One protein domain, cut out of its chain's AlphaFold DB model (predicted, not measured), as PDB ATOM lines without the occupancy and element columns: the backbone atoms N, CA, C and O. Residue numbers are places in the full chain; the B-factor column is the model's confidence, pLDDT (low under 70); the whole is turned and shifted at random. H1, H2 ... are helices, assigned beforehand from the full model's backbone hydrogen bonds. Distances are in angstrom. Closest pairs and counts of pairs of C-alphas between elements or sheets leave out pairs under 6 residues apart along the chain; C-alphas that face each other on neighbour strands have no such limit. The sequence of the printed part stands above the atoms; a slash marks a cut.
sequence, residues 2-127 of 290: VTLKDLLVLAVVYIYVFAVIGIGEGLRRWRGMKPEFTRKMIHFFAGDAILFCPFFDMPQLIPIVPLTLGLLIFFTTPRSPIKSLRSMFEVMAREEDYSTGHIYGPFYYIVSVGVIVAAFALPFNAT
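This is residues 2 to 127 of the 290 residues of an uncharacterized protein of Candidatus Bathyarchaeota archaeon (UniProt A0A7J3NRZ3). Two antiparallel helix pairs, hairpin H1-H2 and H3 with H6, lie side by side with few contacts between them; short H4 and H5 sit at one end. The printed part has 126 residues, with six named helices in order H1 to H6 that hold 98 of them, and no named strand; the class is all helix, and the whole is compact, with a radius of gyration of the C-alphas of 16.0 A and spans of 47 by 31 by 24 A.

Start at H1, residues 4 to 31; it touches H2, residues 35 to 55, at Gly 24 and Thr 38, their closest C-alphas, 5.3 A, opposite ways at a shallow tilt of 13 degrees. H3, residues 64 to 76, only just touches H1, with 3 pairs of C-alphas within 8 A, the closest Tyr 14 and Val 65, 7.3 A. H6, residues 102 to 121, touches H3, closest C-alphas Pro 66 and Gly 114, 5.0 A, opposite ways at a shallow tilt of 21 degrees. H4, residues 83 to 92, touches H3 about perpendicular, 84 degrees, closest C-alphas Thr 76 and Leu 85, 5.2 A. H5, residues 95 to 100, is close but not clearly touching H6. Every O i to N i+4 pair is within hydrogen-bond range in H1, H3 and H5; H2 has 8 of 17, with 15 of 18 O i to N i+3, H4 5 of 6, H6 14 of 16.

Find C-alpha 4 at (9.648, -23.639, 22.635), where H1 begins its 39.2 A; H2 spans 33.0 A, and H6 29.0 A to C-alpha 121 at (-6.115, -23.691, 12.657).

The farthest C-alphas, Gly 32 and Phe 124, are 48.5 A apart. The printed part has no cut and no long link; pLDDT is under 70 at residues 78 to 79, 84 to 103 and 124 to 127.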
ATOM      1  N   VAL A   2       4.301 -17.982  20.207       91.44
ATOM      2  CA  VAL A   2       5.015 -19.218  19.837       91.44
ATOM      3  C   VAL A   2       5.855 -19.693  21.022       91.44
ATOM      4  O   VAL A   2       6.635 -18.906  21.564       91.44
ATOM      5  N   THR A   3       5.692 -20.951  21.428       95.12
ATOM      6  CA  THR A   3       6.440 -21.540  22.547       95.12
ATOM      7  C   THR A   3       7.634 -22.364  22.056       95.12
ATOM      8  O   THR A   3       7.726 -22.747  20.889       95.12
ATOM      9  N   LEU A   4       8.580 -22.679  22.951       95.56
ATOM     10  CA  LEU A   4       9.648 -23.639  22.635       95.56
ATOM     11  C   LEU A   4       9.067 -25.016  22.278       95.56
ATOM     12  O   LEU A   4       9.578 -25.687  21.385       95.56
ATOM     13  N   LYS A   5       7.981 -25.416  22.952       95.50
ATOM     14  CA  LYS A   5       7.260 -26.658  22.671       95.50
ATOM     15  C   LYS A   5       6.751 -26.672  21.228       95.50
ATOM     16  O   LYS A   5       7.019 -27.644  20.529       95.50
ATOM     17  N   ASP A   6       6.135 -25.588  20.752       95.62
ATOM     18  CA  ASP A   6       5.689 -25.473  19.357       95.62
ATOM     19  C   ASP A   6       6.830 -25.694  18.351       95.62
ATOM     20  O   ASP A   6       6.675 -26.433  17.379       95.62
ATOM     21  N   LEU A   7       7.994 -25.078  18.590       96.81
ATOM     22  CA  LEU A   7       9.162 -25.209  17.712       96.81
ATOM     23  C   LEU A   7       9.741 -26.630  17.720       96.81
ATOM     24  O   LEU A   7      10.142 -27.135  16.670       96.81
ATOM     25  N   LEU A   8       9.764 -27.288  18.883       97.44
ATOM     26  CA  LEU A   8      10.212 -28.676  19.004       97.44
ATOM     27  C   LEU A   8       9.260 -29.635  18.287       97.44
ATOM     28  O   LEU A   8       9.723 -30.490  17.534       97.44
ATOM     29  N   VAL A   9       7.945 -29.474  18.465       97.12
ATOM     30  CA  VAL A   9       6.947 -30.290  17.758       97.12
ATOM     31  C   VAL A   9       7.063 -30.066  16.250       97.12
ATOM     32  O   VAL A   9       7.107 -31.035  15.496       97.12
ATOM     33  N   LEU A  10       7.217 -28.816  15.799       96.81
ATOM     34  CA  LEU A  10       7.439 -28.500  14.387       96.81
ATOM     35  C   LEU A  10       8.681 -29.214  13.824       96.81
ATOM     36  O   LEU A  10       8.611 -29.819  12.754       96.81
ATOM     37  N   ALA A  11       9.804 -29.185  14.549       97.50
ATOM     38  CA  ALA A  11      11.026 -29.880  14.151       97.50
ATOM     39  C   ALA A  11      10.821 -31.404  14.072       97.50
ATOM     40  O   ALA A  11      11.227 -32.023  13.088       97.50
ATOM     41  N   VAL A  12      10.141 -31.997  15.061       97.62
ATOM     42  CA  VAL A  12       9.796 -33.428  15.070       97.62
ATOM     43  C   VAL A  12       8.938 -33.796  13.861       97.62
ATOM     44  O   VAL A  12       9.217 -34.804  13.215       97.62
ATOM     45  N   VAL A  13       7.951 -32.971  13.501       96.94
ATOM     46  CA  VAL A  13       7.095 -33.202  12.328       96.94
ATOM     47  C   VAL A  13       7.916 -33.210  11.035       96.94
ATOM     48  O   VAL A  13       7.765 -34.127  10.227       96.94
ATOM     49  N   TYR A  14       8.824 -32.246  10.835       96.81
ATOM     50  CA  TYR A  14       9.701 -32.258   9.657       96.81
ATOM     51  C   TYR A  14      10.606 -33.488   9.631       96.81
ATOM     52  O   TYR A  14      10.693 -34.150   8.598       96.81
ATOM     53  N   ILE A  15      11.254 -33.813  10.755       97.56
ATOM     54  CA  ILE A  15      12.119 -34.996  10.864       97.56
ATOM     55  C   ILE A  15      11.327 -36.256  10.516       97.56
ATOM     56  O   ILE A  15      11.799 -37.068   9.723       97.56
ATOM     57  N   TYR A  16      10.110 -36.392  11.046       96.69
ATOM     58  CA  TYR A  16       9.220 -37.510  10.759       96.69
ATOM     59  C   TYR A  16       8.902 -37.618   9.261       96.69
ATOM     60  O   TYR A  16       9.140 -38.664   8.654       96.69
ATOM     61  N   VAL A  17       8.431 -36.534   8.635       94.19
ATOM     62  CA  VAL A  17       8.055 -36.546   7.212       94.19
ATOM     63  C   VAL A  17       9.264 -36.847   6.321       94.19
ATOM     64  O   VAL A  17       9.176 -37.699   5.433       94.19
ATOM     65  N   PHE A  18      10.413 -36.211   6.568       93.81
ATOM     66  CA  PHE A  18      11.633 -36.485   5.804       93.81
ATOM     67  C   PHE A  18      12.154 -37.908   6.029       93.81
ATOM     68  O   PHE A  18      12.632 -38.522   5.075       93.81
ATOM     69  N   ALA A  19      12.023 -38.462   7.237       94.69
ATOM     70  CA  ALA A  19      12.375 -39.851   7.510       94.69
ATOM     71  C   ALA A  19      11.484 -40.818   6.718       94.69
ATOM     72  O   ALA A  19      12.006 -41.720   6.066       94.69
ATOM     73  N   VAL A  20      10.163 -40.606   6.693       92.50
ATOM     74  CA  VAL A  20       9.232 -41.432   5.902       92.50
ATOM     75  C   VAL A  20       9.565 -41.374   4.408       92.50
ATOM     76  O   VAL A  20       9.658 -42.418   3.756       92.50
ATOM     77  N   ILE A  21       9.802 -40.174   3.863       89.94
ATOM     78  CA  ILE A  21      10.206 -39.994   2.458       89.94
ATOM     79  C   ILE A  21      11.542 -40.702   2.190       89.94
ATOM     80  O   ILE A  21      11.660 -41.443   1.214       89.94
ATOM     81  N   GLY A  22      12.529 -40.517   3.071       89.69
ATOM     82  CA  GLY A  22      13.851 -41.132   2.967       89.69
ATOM     83  C   GLY A  22      13.807 -42.660   3.016       89.69
ATOM     84  O   GLY A  22      14.460 -43.315   2.205       89.69
ATOM     85  N   ILE A  23      12.986 -43.240   3.899       90.31
ATOM     86  CA  ILE A  23      12.767 -44.690   3.981       90.31
ATOM     87  C   ILE A  23      12.103 -45.204   2.700       90.31
ATOM     88  O   ILE A  23      12.548 -46.209   2.144       90.31
ATOM     89  N   GLY A  24      11.072 -44.520   2.196       87.88
ATOM     90  CA  GLY A  24      10.402 -44.912   0.953       87.88
ATOM     91  C   GLY A  24      11.325 -44.867  -0.265       87.88
ATOM     92  O   GLY A  24      11.349 -45.810  -1.059       87.88
ATOM     93  N   GLU A  25      12.144 -43.822  -0.375       85.94
ATOM     94  CA  GLU A  25      13.165 -43.705  -1.417       85.94
ATOM     95  C   GLU A  25      14.272 -44.761  -1.263       85.94
ATOM     96  O   GLU A  25      14.696 -45.369  -2.249       85.94
ATOM     97  N   GLY A  26      14.705 -45.037  -0.031       88.12
ATOM     98  CA  GLY A  26      15.683 -46.079   0.278       88.12
ATOM     99  C   GLY A  26      15.188 -47.473  -0.111       88.12
ATOM    100  O   GLY A  26      15.903 -48.220  -0.776       88.12
ATOM    101  N   LEU A  27      13.933 -47.810   0.206       89.00
ATOM    102  CA  LEU A  27      13.305 -49.068  -0.211       89.00
ATOM    103  C   LEU A  27      13.219 -49.193  -1.736       89.00
ATOM    104  O   LEU A  27      13.460 -50.275  -2.280       89.00
ATOM    105  N   ARG A  28      12.939 -48.089  -2.438       86.00
ATOM    106  CA  ARG A  28      12.949 -48.057  -3.905       86.00
ATOM    107  C   ARG A  28      14.339 -48.360  -4.462       86.00
ATOM    108  O   ARG A  28      14.468 -49.227  -5.323       86.00
ATOM    109  N   ARG A  29      15.373 -47.665  -3.973       86.38
ATOM    110  CA  ARG A  29      16.746 -47.775  -4.498       86.38
ATOM    111  C   ARG A  29      17.436 -49.078  -4.120       86.38
ATOM    112  O   ARG A  29      18.117 -49.657  -4.956       86.38
ATOM    113  N   TRP A  30      17.293 -49.522  -2.873       90.44
ATOM    114  CA  TRP A  30      18.076 -50.641  -2.340       90.44
ATOM    115  C   TRP A  30      17.368 -51.984  -2.461       90.44
ATOM    116  O   TRP A  30      18.028 -53.000  -2.650       90.44
ATOM    117  N   ARG A  31      16.033 -52.010  -2.365       87.31
ATOM    118  CA  ARG A  31      15.245 -53.245  -2.512       87.31
ATOM    119  C   ARG A  31      14.543 -53.366  -3.861       87.31
ATOM    120  O   ARG A  31      13.815 -54.332  -4.068       87.31
ATOM    121  N   GLY A  32      14.728 -52.399  -4.762       85.19
ATOM    122  CA  GLY A  32      14.125 -52.417  -6.097       85.19
ATOM    123  C   GLY A  32      12.594 -52.425  -6.078       85.19
ATOM    124  O   GLY A  32      11.971 -52.932  -7.010       85.19
ATOM    125  N   MET A  33      11.968 -51.920  -5.006       83.56
ATOM    126  CA  MET A  33      10.507 -51.907  -4.895       83.56
ATOM    127  C   MET A  33       9.889 -51.014  -5.977       83.56
ATOM    128  O   MET A  33      10.434 -49.964  -6.323       83.56
ATOM    129  N   LYS A  34       8.723 -51.420  -6.498       82.75
ATOM    130  CA  LYS A  34       8.017 -50.666  -7.543       82.75
ATOM    131  C   LYS A  34       7.704 -49.236  -7.058       82.75
ATOM    132  O   LYS A  34       7.173 -49.101  -5.952       82.75
ATOM    133  N   PRO A  35       7.939 -48.188  -7.878       78.38
ATOM    134  CA  PRO A  35       7.699 -46.792  -7.492       78.38
ATOM    135  C   PRO A  35       6.273 -46.509  -7.009       78.38
ATOM    136  O   PRO A  35       6.068 -45.710  -6.097       78.38
ATOM    137  N   GLU A  36       5.287 -47.181  -7.603       76.88
ATOM    138  CA  GLU A  36       3.879 -47.086  -7.217       76.88
ATOM    139  C   GLU A  36       3.649 -47.526  -5.764       76.88
ATOM    140  O   GLU A  36       2.997 -46.821  -4.993       76.88
ATOM    141  N   PHE A  37       4.261 -48.643  -5.357       81.75
ATOM    142  CA  PHE A  37       4.153 -49.156  -3.994       81.75
ATOM    143  C   PHE A  37       4.816 -48.212  -2.989       81.75
ATOM    144  O   PHE A  37       4.203 -47.842  -1.991       81.75
ATOM    145  N   THR A  38       6.051 -47.772  -3.257       83.06
ATOM    146  CA  THR A  38       6.771 -46.871  -2.343       83.06
ATOM    147  C   THR A  38       6.077 -45.516  -2.221       83.06
ATOM    148  O   THR A  38       6.044 -44.948  -1.134       83.06
ATOM    149  N   ARG A  39       5.454 -45.018  -3.299       80.81
ATOM    150  CA  ARG A  39       4.646 -43.788  -3.275       80.81
ATOM    151  C   ARG A  39       3.409 -43.941  -2.395       80.81
ATOM    152  O   ARG A  39       3.146 -43.059  -1.586       80.81
ATOM    153  N   LYS A  40       2.673 -45.051  -2.519       82.44
ATOM    154  CA  LYS A  40       1.494 -45.327  -1.682       82.44
ATOM    155  C   LYS A  40       1.867 -45.568  -0.216       82.44
ATOM    156  O   LYS A  40       1.147 -45.126   0.671       82.44
ATOM    157  N   MET A  41       3.029 -46.166   0.045       84.06
ATOM    158  CA  MET A  41       3.584 -46.284   1.395       84.06
ATOM    159  C   MET A  41       3.906 -44.906   2.004       84.06
ATOM    160  O   MET A  41       3.516 -44.641   3.136       84.06
ATOM    161  N   ILE A  42       4.566 -44.011   1.252       87.50
ATOM    162  CA  ILE A  42       4.818 -42.627   1.697       87.50
ATOM    163  C   ILE A  42       3.491 -41.893   1.929       87.50
ATOM    164  O   ILE A  42       3.340 -41.254   2.958       87.50
ATOM    165  N   HIS A  43       2.518 -42.015   1.021       84.75
ATOM    166  CA  HIS A  43       1.178 -41.419   1.160       84.75
ATOM    167  C   HIS A  43       0.469 -41.847   2.453       84.75
ATOM    168  O   HIS A  43      -0.163 -41.018   3.105       84.75
ATOM    169  N   PHE A  44       0.603 -43.121   2.827       87.50
ATOM    170  CA  PHE A  44       0.037 -43.673   4.055       87.50
ATOM    171  C   PHE A  44       0.733 -43.096   5.299       87.50
ATOM    172  O   PHE A  44       0.093 -42.426   6.102       87.50
ATOM    173  N   PHE A  45       2.052 -43.286   5.428       89.12
ATOM    174  CA  PHE A  45       2.777 -42.933   6.656       89.12
ATOM    175  C   PHE A  45       3.072 -41.439   6.802       89.12
ATOM    176  O   PHE A  45       3.107 -40.933   7.920       89.12
ATOM    177  N   ALA A  46       3.271 -40.693   5.711       89.81
ATOM    178  CA  ALA A  46       3.482 -39.246   5.809       89.81
ATOM    179  C   ALA A  46       2.231 -38.541   6.357       89.81
ATOM    180  O   ALA A  46       2.354 -37.510   7.014       89.81
ATOM    181  N   GLY A  47       1.049 -39.130   6.143       88.44
ATOM    182  CA  GLY A  47      -0.224 -38.627   6.654       88.44
ATOM    183  C   GLY A  47      -0.332 -38.678   8.172       88.44
ATOM    184  O   GLY A  47      -0.933 -37.787   8.775       88.44
ATOM    185  N   ASP A  48       0.343 -39.635   8.808       92.69
ATOM    186  CA  ASP A  48       0.388 -39.756  10.269       92.69
ATOM    187  C   ASP A  48       1.065 -38.549  10.938       92.69
ATOM    188  O   ASP A  48       0.908 -38.348  12.140       92.69
ATOM    189  N   ALA A  49       1.740 -37.677  10.174       94.19
ATOM    190  CA  ALA A  49       2.223 -36.385  10.665       94.19
ATOM    191  C   ALA A  49       1.101 -35.533  11.294       94.19
ATOM    192  O   ALA A  49       1.348 -34.719  12.183       94.19
ATOM    193  N   ILE A  50      -0.146 -35.747  10.868       93.56
ATOM    194  CA  ILE A  50      -1.319 -35.083  11.436       93.56
ATOM    195  C   ILE A  50      -1.553 -35.485  12.897       93.56
ATOM    196  O   ILE A  50      -2.064 -34.680  13.666       93.56
ATOM    197  N   LEU A  51      -1.110 -36.665  13.341       92.50
ATOM    198  CA  LEU A  51      -1.216 -37.064  14.749       92.50
ATOM    199  C   LEU A  51      -0.453 -36.122  15.689       92.50
ATOM    200  O   LEU A  51      -0.777 -36.064  16.870       92.50
ATOM    201  N   PHE A  52       0.513 -35.343  15.195       94.00
ATOM    202  CA  PHE A  52       1.228 -34.379  16.029       94.00
ATOM    203  C   PHE A  52       0.437 -33.091  16.313       94.00
ATOM    204  O   PHE A  52       0.845 -32.298  17.162       94.00
ATOM    205  N   CYS A  53      -0.701 -32.875  15.641       92.69
ATOM    206  CA  CYS A  53      -1.520 -31.671  15.778       92.69
ATOM    207  C   CYS A  53      -1.891 -31.312  17.235       92.69
ATOM    208  O   CYS A  53      -1.757 -30.138  17.582       92.69
ATOM    209  N   PRO A  54      -2.285 -32.254  18.118       90.88
ATOM    210  CA  PRO A  54      -2.631 -31.927  19.502       90.88
ATOM    211  C   PRO A  54      -1.484 -31.404  20.372       90.88
ATOM    212  O   PRO A  54      -1.736 -30.876  21.452       90.88
ATOM    213  N   PHE A  55      -0.228 -31.545  19.938       92.12
ATOM    214  CA  PHE A  55       0.921 -31.111  20.732       92.12
ATOM    215  C   PHE A  55       1.298 -29.641  20.516       92.12
ATOM    216  O   PHE A  55       2.127 -29.134  21.268       92.12
ATOM    217  N   PHE A  56       0.703 -28.952  19.539       92.25
ATOM    218  CA  PHE A  56       0.923 -27.521  19.332       92.25
ATOM    219  C   PHE A  56       0.092 -26.695  20.319       92.25
ATOM    220  O   PHE A  56      -1.123 -26.861  20.406       92.25
ATOM    221  N   ASP A  57       0.747 -25.767  21.014       90.38
ATOM    222  CA  ASP A  57       0.081 -24.726  21.798       90.38
ATOM    223  C   ASP A  57      -0.485 -23.645  20.859       90.38
ATOM    224  O   ASP A  57      -1.573 -23.115  21.089       90.38
ATOM    225  N   MET A  58       0.237 -23.341  19.770       90.88
ATOM    226  CA  MET A  58      -0.171 -22.394  18.730       90.88
ATOM    227  C   MET A  58      -0.484 -23.127  17.408       90.88
ATOM    228  O   MET A  58       0.392 -23.253  16.541       90.88
ATOM    229  N   PRO A  59      -1.730 -23.593  17.189       90.94
ATOM    230  CA  PRO A  59      -2.091 -24.389  16.011       90.94
ATOM    231  C   PRO A  59      -1.900 -23.655  14.675       90.94
ATOM    232  O   PRO A  59      -1.736 -24.294  13.637       90.94
ATOM    233  N   GLN A  60      -1.834 -22.320  14.677       92.44
ATOM    234  CA  GLN A  60      -1.562 -21.491  13.498       92.44
ATOM    235  C   GLN A  60      -0.199 -21.786  12.844       92.44
ATOM    236  O   GLN A  60       0.019 -21.398  11.697       92.44
ATOM    237  N   LEU A  61       0.717 -22.465  13.544       93.69
ATOM    238  CA  LEU A  61       1.999 -22.902  12.987       93.69
ATOM    239  C   LEU A  61       1.886 -24.171  12.140       93.69
ATOM    240  O   LEU A  61       2.717 -24.395  11.264       93.69
ATOM    241  N   ILE A  62       0.864 -24.998  12.364       94.50
ATOM    242  CA  ILE A  62       0.731 -26.303  11.707       94.50
ATOM    243  C   ILE A  62       0.645 -26.164  10.176       94.50
ATOM    244  O   ILE A  62       1.356 -26.905   9.494       94.50
ATOM    245  N   PRO A  63      -0.106 -25.197   9.594       95.50
ATOM    246  CA  PRO A  63      -0.136 -24.981   8.144       95.50
ATOM    247  C   PRO A  63       1.223 -24.666   7.497       95.50
ATOM    248  O   PRO A  63       1.360 -24.835   6.285       95.50
ATOM    249  N   ILE A  64       2.241 -24.248   8.263       95.25
ATOM    250  CA  ILE A  64       3.586 -23.972   7.731       95.25
ATOM    251  C   ILE A  64       4.206 -25.242   7.130       95.25
ATOM    252  O   ILE A  64       4.882 -25.164   6.104       95.25
ATOM    253  N   VAL A  65       3.953 -26.413   7.723       95.69
ATOM    254  CA  VAL A  65       4.489 -27.693   7.234       95.69
ATOM    255  C   VAL A  65       3.982 -28.017   5.821       95.69
ATOM    256  O   VAL A  65       4.804 -28.101   4.907       95.69
ATOM    257  N   PRO A  66       2.664 -28.155   5.568       95.81
ATOM    258  CA  PRO A  66       2.172 -28.414   4.221       95.81
ATOM    259  C   PRO A  66       2.419 -27.249   3.259       95.81
ATOM    260  O   PRO A  66       2.603 -27.495   2.070       95.81
ATOM    261  N   LEU A  67       2.490 -25.999   3.734       95.62
ATOM    262  CA  LEU A  67       2.836 -24.860   2.882       95.62
ATOM    263  C   LEU A  67       4.267 -24.970   2.339       95.62
ATOM    264  O   LEU A  67       4.476 -24.889   1.131       95.62
ATOM    265  N   THR A  68       5.257 -25.174   3.207       94.75
ATOM    266  CA  THR A  68       6.671 -25.242   2.799       94.75
ATOM    267  C   THR A  68       6.980 -26.509   2.002       94.75
ATOM    268  O   THR A  68       7.648 -26.427   0.969       94.75
ATOM    269  N   LEU A  69       6.448 -27.666   2.413       91.88
ATOM    270  CA  LEU A  69       6.575 -28.912   1.653       91.88
ATOM    271  C   LEU A  69       5.822 -28.833   0.323       91.88
ATOM    272  O   LEU A  69       6.311 -29.325  -0.689       91.88
ATOM    273  N   GLY A  70       4.664 -28.172   0.300       91.25
ATOM    274  CA  GLY A  70       3.902 -27.904  -0.915       91.25
ATOM    275  C   GLY A  70       4.659 -27.022  -1.896       91.25
ATOM    276  O   GLY A  70       4.700 -27.350  -3.079       91.25
ATOM    277  N   LEU A  71       5.319 -25.961  -1.420       90.75
ATOM    278  CA  LEU A  71       6.208 -25.135  -2.240       90.75
ATOM    279  C   LEU A  71       7.389 -25.949  -2.777       90.75
ATOM    280  O   LEU A  71       7.683 -25.880  -3.969       90.75
ATOM    281  N   LEU A  72       8.026 -26.765  -1.930       87.44
ATOM    282  CA  LEU A  72       9.108 -27.655  -2.352       87.44
ATOM    283  C   LEU A  72       8.638 -28.603  -3.462       87.44
ATOM    284  O   LEU A  72       9.269 -28.670  -4.514       87.44
ATOM    285  N   ILE A  73       7.498 -29.274  -3.278       84.06
ATOM    286  CA  ILE A  73       6.938 -30.185  -4.281       84.06
ATOM    287  C   ILE A  73       6.562 -29.420  -5.556       84.06
ATOM    288  O   ILE A  73       6.937 -29.851  -6.647       84.06
ATOM    289  N   PHE A  74       5.905 -28.262  -5.438       84.62
ATOM    290  CA  PHE A  74       5.511 -27.417  -6.567       84.62
ATOM    291  C   PHE A  74       6.702 -27.065  -7.463       84.62
ATOM    292  O   PHE A  74       6.644 -27.247  -8.684       84.62
ATOM    293  N   PHE A  75       7.811 -26.634  -6.856       82.00
ATOM    294  CA  PHE A  75       9.031 -26.307  -7.586       82.00
ATOM    295  C   PHE A  75       9.766 -27.535  -8.140       82.00
ATOM    296  O   PHE A  75      10.620 -27.367  -9.010       82.00
ATOM    297  N   THR A  76       9.416 -28.753  -7.719       74.44
ATOM    298  CA  THR A  76       9.943 -29.997  -8.305       74.44
ATOM    299  C   THR A  76       9.046 -30.605  -9.388       74.44
ATOM    300  O   THR A  76       9.537 -31.380 -10.188       74.44
ATOM    301  N   THR A  77       7.760 -30.261  -9.490       72.81
ATOM    302  CA  THR A  77       6.848 -30.840 -10.507       72.81
ATOM    303  C   THR A  77       7.255 -30.522 -11.968       72.81
ATOM    304  O   THR A  77       7.914 -29.511 -12.211       72.81
ATOM    305  N   PRO A  78       6.796 -31.282 -12.995       65.81
ATOM    306  CA  PRO A  78       7.181 -31.064 -14.404       65.81
ATOM    307  C   PRO A  78       6.827 -29.693 -14.985       65.81
ATOM    308  O   PRO A  78       7.432 -29.254 -15.958       65.81
ATOM    309  N   ARG A  79       5.833 -29.008 -14.409       68.81
ATOM    310  CA  ARG A  79       5.446 -27.636 -14.778       68.81
ATOM    311  C   ARG A  79       6.189 -26.560 -13.978       68.81
ATOM    312  O   ARG A  79       5.781 -25.403 -14.013       68.81
ATOM    313  N   SER A  80       7.248 -26.925 -13.256       71.81
ATOM    314  CA  SER A  80       8.010 -25.985 -12.439       71.81
ATOM    315  C   SER A  80       8.575 -24.833 -13.283       71.81
ATOM    316  O   SER A  80       9.113 -25.076 -14.369       71.81
ATOM    317  N   PRO A  81       8.504 -23.584 -12.783       70.00
ATOM    318  CA  PRO A  81       9.132 -22.435 -13.428       70.00
ATOM    319  C   PRO A  81      10.669 -22.493 -13.367       70.00
ATOM    320  O   PRO A  81      11.342 -21.755 -14.083       70.00
ATOM    321  N   ILE A  82      11.242 -23.370 -12.530       77.12
ATOM    322  CA  ILE A  82      12.686 -23.490 -12.311       77.12
ATOM    323  C   ILE A  82      13.227 -24.672 -13.119       77.12
ATOM    324  O   ILE A  82      13.051 -25.838 -12.758       77.12
ATOM    325  N   LYS A  83      13.942 -24.367 -14.209       70.00
ATOM    326  CA  LYS A  83      14.442 -25.362 -15.173       70.00
ATOM    327  C   LYS A  83      15.324 -26.452 -14.540       70.00
ATOM    328  O   LYS A  83      15.201 -27.607 -14.926       70.00
ATOM    329  N   SER A  84      16.166 -26.110 -13.560       64.75
ATOM    330  CA  SER A  84      17.073 -27.061 -12.888       64.75
ATOM    331  C   SER A  84      16.348 -28.094 -12.015       64.75
ATOM    332  O   SER A  84      16.712 -29.270 -12.002       64.75
ATOM    333  N   LEU A  85      15.290 -27.682 -11.313       65.38
ATOM    334  CA  LEU A  85      14.470 -28.581 -10.495       65.38
ATOM    335  C   LEU A  85      13.538 -29.425 -11.361       65.38
ATOM    336  O   LEU A  85      13.376 -30.619 -11.117       65.38
ATOM    337  N   ARG A  86      13.011 -28.835 -12.437       60.62
ATOM    338  CA  ARG A  86      12.267 -29.570 -13.459       60.62
ATOM    339  C   ARG A  86      13.114 -30.684 -14.081       60.62
ATOM    340  O   ARG A  86      12.643 -31.813 -14.156       60.62
ATOM    341  N   SER A  87      14.368 -30.407 -14.455       55.03
ATOM    342  CA  SER A  87      15.262 -31.435 -15.008       55.03
ATOM    343  C   SER A  87      15.586 -32.544 -14.004       55.03
ATOM    344  O   SER A  87      15.732 -33.695 -14.396       55.03
ATOM    345  N   MET A  88      15.649 -32.234 -12.705       56.28
ATOM    346  CA  MET A  88      15.823 -33.246 -11.658       56.28
ATOM    347  C   MET A  88      14.620 -34.197 -11.584       56.28
ATOM    348  O   MET A  88      14.795 -35.398 -11.391       56.28
ATOM    349  N   PHE A  89      13.410 -33.669 -11.771       61.06
ATOM    350  CA  PHE A  89      12.185 -34.460 -11.786       61.06
ATOM    351  C   PHE A  89      12.008 -35.248 -13.081       61.06
ATOM    352  O   PHE A  89      11.625 -36.406 -13.011       61.06
ATOM    353  N   GLU A  90      12.326 -34.681 -14.246       58.62
ATOM    354  CA  GLU A  90      12.272 -35.388 -15.539       58.62
ATOM    355  C   GLU A  90      13.205 -36.611 -15.570       58.62
ATOM    356  O   GLU A  90      12.867 -37.627 -16.164       58.62
ATOM    357  N   VAL A  91      14.336 -36.566 -14.857       52.75
ATOM    358  CA  VAL A  91      15.226 -37.729 -14.678       52.75
ATOM    359  C   VAL A  91      14.607 -38.805 -13.768       52.75
ATOM    360  O   VAL A  91      14.957 -39.981 -13.870       52.75
ATOM    361  N   MET A  92      13.689 -38.428 -12.872       47.09
ATOM    362  CA  MET A  92      13.007 -39.351 -11.954       47.09
ATOM    363  C   MET A  92      11.643 -39.840 -12.463       47.09
ATOM    364  O   MET A  92      11.216 -40.928 -12.075       47.09
ATOM    365  N   ALA A  93      10.957 -39.051 -13.290       54.31
ATOM    366  CA  ALA A  93       9.616 -39.315 -13.794       54.31
ATOM    367  C   ALA A  93       9.675 -40.154 -15.070       54.31
ATOM    368  O   ALA A  93      10.304 -39.768 -16.054       54.31
ATOM    369  N   ARG A  94       9.007 -41.309 -15.065       55.38
ATOM    370  CA  ARG A  94       8.942 -42.193 -16.239       55.38
ATOM    371  C   ARG A  94       7.749 -41.823 -17.114       55.38
ATOM    372  O   ARG A  94       6.775 -41.263 -16.621       55.38
ATOM    373  N   GLU A  95       7.772 -42.181 -18.398       49.62
ATOM    374  CA  GLU A  95       6.643 -41.959 -19.329       49.62
ATOM    375  C   GLU A  95       5.302 -42.514 -18.797       49.62
ATOM    376  O   GLU A  95       4.236 -41.941 -19.029       49.62
ATOM    377  N   GLU A  96       5.357 -43.582 -17.999       50.03
ATOM    378  CA  GLU A  96       4.224 -44.195 -17.287       50.03
ATOM    379  C   GLU A  96       3.574 -43.256 -16.249       50.03
ATOM    380  O   GLU A  96       2.360 -43.294 -16.033       50.03
ATOM    381  N   ASP A  97       4.352 -42.367 -15.624       54.53
ATOM    382  CA  ASP A  97       3.831 -41.363 -14.692       54.53
ATOM    383  C   ASP A  97       3.040 -40.271 -15.444       54.53
ATOM    384  O   ASP A  97       2.032 -39.768 -14.935       54.53
ATOM    385  N   TYR A  98       3.446 -39.939 -16.678       54.47
ATOM    386  CA  TYR A  98       2.776 -38.943 -17.525       54.47
ATOM    387  C   TYR A  98       1.438 -39.446 -18.072       54.47
ATOM    388  O   TYR A  98       0.460 -38.698 -18.070       54.47
ATOM    389  N   SER A  99       1.373 -40.708 -18.499       48.94
ATOM    390  CA  SER A  99       0.162 -41.300 -19.086       48.94
ATOM    391  C   SER A  99      -0.932 -41.609 -18.057       48.94
ATOM    392  O   SER A  99      -2.114 -41.629 -18.399       48.94
ATOM    393  N   THR A 100      -0.569 -41.806 -16.788       51.94
ATOM    394  CA  THR A 100      -1.521 -42.164 -15.723       51.94
ATOM    395  C   THR A 100      -2.094 -40.973 -14.949       51.94
ATOM    396  O   THR A 100      -3.044 -41.153 -14.185       51.94
ATOM    397  N   GLY A 101      -1.557 -39.758 -15.137       56.06
ATOM    398  CA  GLY A 101      -2.017 -38.538 -14.458       56.06
ATOM    399  C   GLY A 101      -1.602 -38.424 -12.981       56.06
ATOM    400  O   GLY A 101      -1.884 -37.416 -12.338       56.06
ATOM    401  N   HIS A 102      -0.882 -39.414 -12.441       61.91
ATOM    402  CA  HIS A 102      -0.498 -39.483 -11.023       61.91
ATOM    403  C   HIS A 102       0.745 -38.658 -10.651       61.91
ATOM    404  O   HIS A 102       1.143 -38.650  -9.482       61.91
ATOM    405  N   ILE A 103       1.353 -37.944 -11.605       67.00
ATOM    406  CA  ILE A 103       2.500 -37.044 -11.373       67.00
ATOM    407  C   ILE A 103       2.211 -36.011 -10.287       67.00
ATOM    408  O   ILE A 103       3.062 -35.735  -9.447       67.00
ATOM    409  N   TYR A 104       1.004 -35.447 -10.294       77.88
ATOM    410  CA  TYR A 104       0.620 -34.380  -9.374       77.88
ATOM    411  C   TYR A 104       0.054 -34.909  -8.051       77.88
ATOM    412  O   TYR A 104      -0.252 -34.117  -7.167       77.88
ATOM    413  N   GLY A 105      -0.045 -36.233  -7.880       80.44
ATOM    414  CA  GLY A 105      -0.629 -36.870  -6.696       80.44
ATOM    415  C   GLY A 105      -0.051 -36.364  -5.366       80.44
ATOM    416  O   GLY A 105      -0.841 -35.965  -4.511       80.44
ATOM    417  N   PRO A 106       1.289 -36.305  -5.188       83.94
ATOM    418  CA  PRO A 106       1.905 -35.755  -3.975       83.94
ATOM    419  C   PRO A 106       1.630 -34.260  -3.756       83.94
ATOM    420  O   PRO A 106       1.508 -33.814  -2.619       83.94
ATOM    421  N   PHE A 107       1.503 -33.481  -4.834       87.69
ATOM    422  CA  PHE A 107       1.169 -32.058  -4.749       87.69
ATOM    423  C   PHE A 107      -0.288 -31.854  -4.316       87.69
ATOM    424  O   PHE A 107      -0.575 -31.118  -3.378       87.69
ATOM    425  N   TYR A 108      -1.216 -32.564  -4.951       89.88
ATOM    426  CA  TYR A 108      -2.633 -32.573  -4.591       89.88
ATOM    427  C   TYR A 108      -2.863 -33.034  -3.154       89.88
ATOM    428  O   TYR A 108      -3.622 -32.409  -2.423       89.88
ATOM    429  N   TYR A 109      -2.133 -34.063  -2.733       91.00
ATOM    430  CA  TYR A 109      -2.124 -34.545  -1.361       91.00
ATOM    431  C   TYR A 109      -1.761 -33.447  -0.354       91.00
ATOM    432  O   TYR A 109      -2.532 -33.168   0.565       91.00
ATOM    433  N   ILE A 110      -0.601 -32.802  -0.530       93.19
ATOM    434  CA  ILE A 110      -0.104 -31.835   0.457       93.19
ATOM    435  C   ILE A 110      -0.935 -30.548   0.459       93.19
ATOM    436  O   ILE A 110      -1.142 -29.956   1.518       93.19
ATOM    437  N   VAL A 111      -1.481 -30.156  -0.699       94.19
ATOM    438  CA  VAL A 111      -2.427 -29.038  -0.811       94.19
ATOM    439  C   VAL A 111      -3.693 -29.324  -0.010       94.19
ATOM    440  O   VAL A 111      -4.109 -28.470   0.768       94.19
ATOM    441  N   SER A 112      -4.282 -30.514  -0.133       95.19
ATOM    442  CA  SER A 112      -5.490 -30.865   0.624       95.19
ATOM    443  C   SER A 112      -5.258 -30.889   2.125       95.19
ATOM    444  O   SER A 112      -6.071 -30.349   2.873       95.19
ATOM    445  N   VAL A 113      -4.130 -31.454   2.570       96.00
ATOM    446  CA  VAL A 113      -3.722 -31.402   3.982       96.00
ATOM    447  C   VAL A 113      -3.595 -29.951   4.442       96.00
ATOM    448  O   VAL A 113      -4.166 -29.584   5.465       96.00
ATOM    449  N   GLY A 114      -2.902 -29.115   3.664       96.19
ATOM    450  CA  GLY A 114      -2.727 -27.696   3.959       96.19
ATOM    451  C   GLY A 114      -4.045 -26.942   4.075       96.19
ATOM    452  O   GLY A 114      -4.243 -26.234   5.058       96.19
ATOM    453  N   VAL A 115      -4.963 -27.132   3.125       96.25
ATOM    454  CA  VAL A 115      -6.283 -26.486   3.127       96.25
ATOM    455  C   VAL A 115      -7.099 -26.907   4.345       96.25
ATOM    456  O   VAL A 115      -7.609 -26.037   5.049       96.25
ATOM    457  N   ILE A 116      -7.205 -28.211   4.623       95.62
ATOM    458  CA  ILE A 116      -7.990 -28.701   5.760       95.62
ATOM    459  C   ILE A 116      -7.387 -28.204   7.076       95.62
ATOM    460  O   ILE A 116      -8.094 -27.588   7.866       95.62
ATOM    461  N   VAL A 117      -6.086 -28.394   7.308       94.75
ATOM    462  CA  VAL A 117      -5.436 -27.944   8.551       94.75
ATOM    463  C   VAL A 117      -5.568 -26.429   8.725       94.75
ATOM    464  O   VAL A 117      -5.933 -25.973   9.805       94.75
ATOM    465  N   ALA A 118      -5.336 -25.641   7.670       94.00
ATOM    466  CA  ALA A 118      -5.478 -24.188   7.722       94.00
ATOM    467  C   ALA A 118      -6.912 -23.747   8.044       94.00
ATOM    468  O   ALA A 118      -7.094 -22.819   8.834       94.00
ATOM    469  N   ALA A 119      -7.922 -24.426   7.489       92.19
ATOM    470  CA  ALA A 119      -9.327 -24.109   7.732       92.19
ATOM    471  C   ALA A 119      -9.722 -24.242   9.212       92.19
ATOM    472  O   ALA A 119     -10.551 -23.469   9.682       92.19
ATOM    473  N   PHE A 120      -9.112 -25.169   9.958       89.94
ATOM    474  CA  PHE A 120      -9.360 -25.318  11.398       89.94
ATOM    475  C   PHE A 120      -8.410 -24.483  12.267       89.94
ATOM    476  O   PHE A 120      -8.819 -23.983  13.313       89.94
ATOM    477  N   ALA A 121      -7.153 -24.322  11.848       90.00
ATOM    478  CA  ALA A 121      -6.115 -23.691  12.657       90.00
ATOM    479  C   ALA A 121      -6.091 -22.152  12.586       90.00
ATOM    480  O   ALA A 121      -5.683 -21.511  13.554       90.00
ATOM    481  N   LEU A 122      -6.484 -21.543  11.457       87.44
ATOM    482  CA  LEU A 122      -6.333 -20.097  11.224       87.44
ATOM    483  C   LEU A 122      -7.494 -19.202  11.710       87.44
ATOM    484  O   LEU A 122      -7.196 -18.104  12.186       87.44
ATOM    485  N   PRO A 123      -8.788 -19.573  11.598       82.94
ATOM    486  CA  PRO A 123      -9.883 -18.667  11.970       82.94
ATOM    487  C   PRO A 123      -9.863 -18.245  13.450       82.94
ATOM    488  O   PRO A 123      -9.517 -19.057  14.303       82.94
ATOM    489  N   PHE A 124     -10.259 -16.990  13.742       59.97
ATOM    490  CA  PHE A 124     -10.452 -16.356  15.070       59.97
ATOM    491  C   PHE A 124      -9.837 -17.122  16.261       59.97
ATOM    492  O   PHE A 124     -10.520 -17.906  16.917       59.97
ATOM    493  N   ASN A 125      -8.546 -16.905  16.544       64.62
ATOM    494  CA  ASN A 125      -7.812 -17.521  17.666       64.62
ATOM    495  C   ASN A 125      -7.884 -19.063  17.743       64.62
ATOM    496  O   ASN A 125      -7.758 -19.625  18.826       64.62
ATOM    497  N   ALA A 126      -8.066 -19.748  16.609       69.88
ATOM    498  CA  ALA A 126      -8.221 -21.201  16.533       69.88
ATOM    499  C   ALA A 126      -9.440 -21.740  17.311       69.88
ATOM    500  O   ALA A 126      -9.434 -22.868  17.799       69.88
ATOM    501  N   THR A 127     -10.521 -20.952  17.393       67.56
ATOM    502  CA  THR A 127     -11.775 -21.326  18.090       67.56
ATOM    503  C   THR A 127     -12.308 -22.694  17.642       67.56
ATOM    504  O   THR A 127     -12.797 -23.474  18.455       67.56
TER     505      THR A 127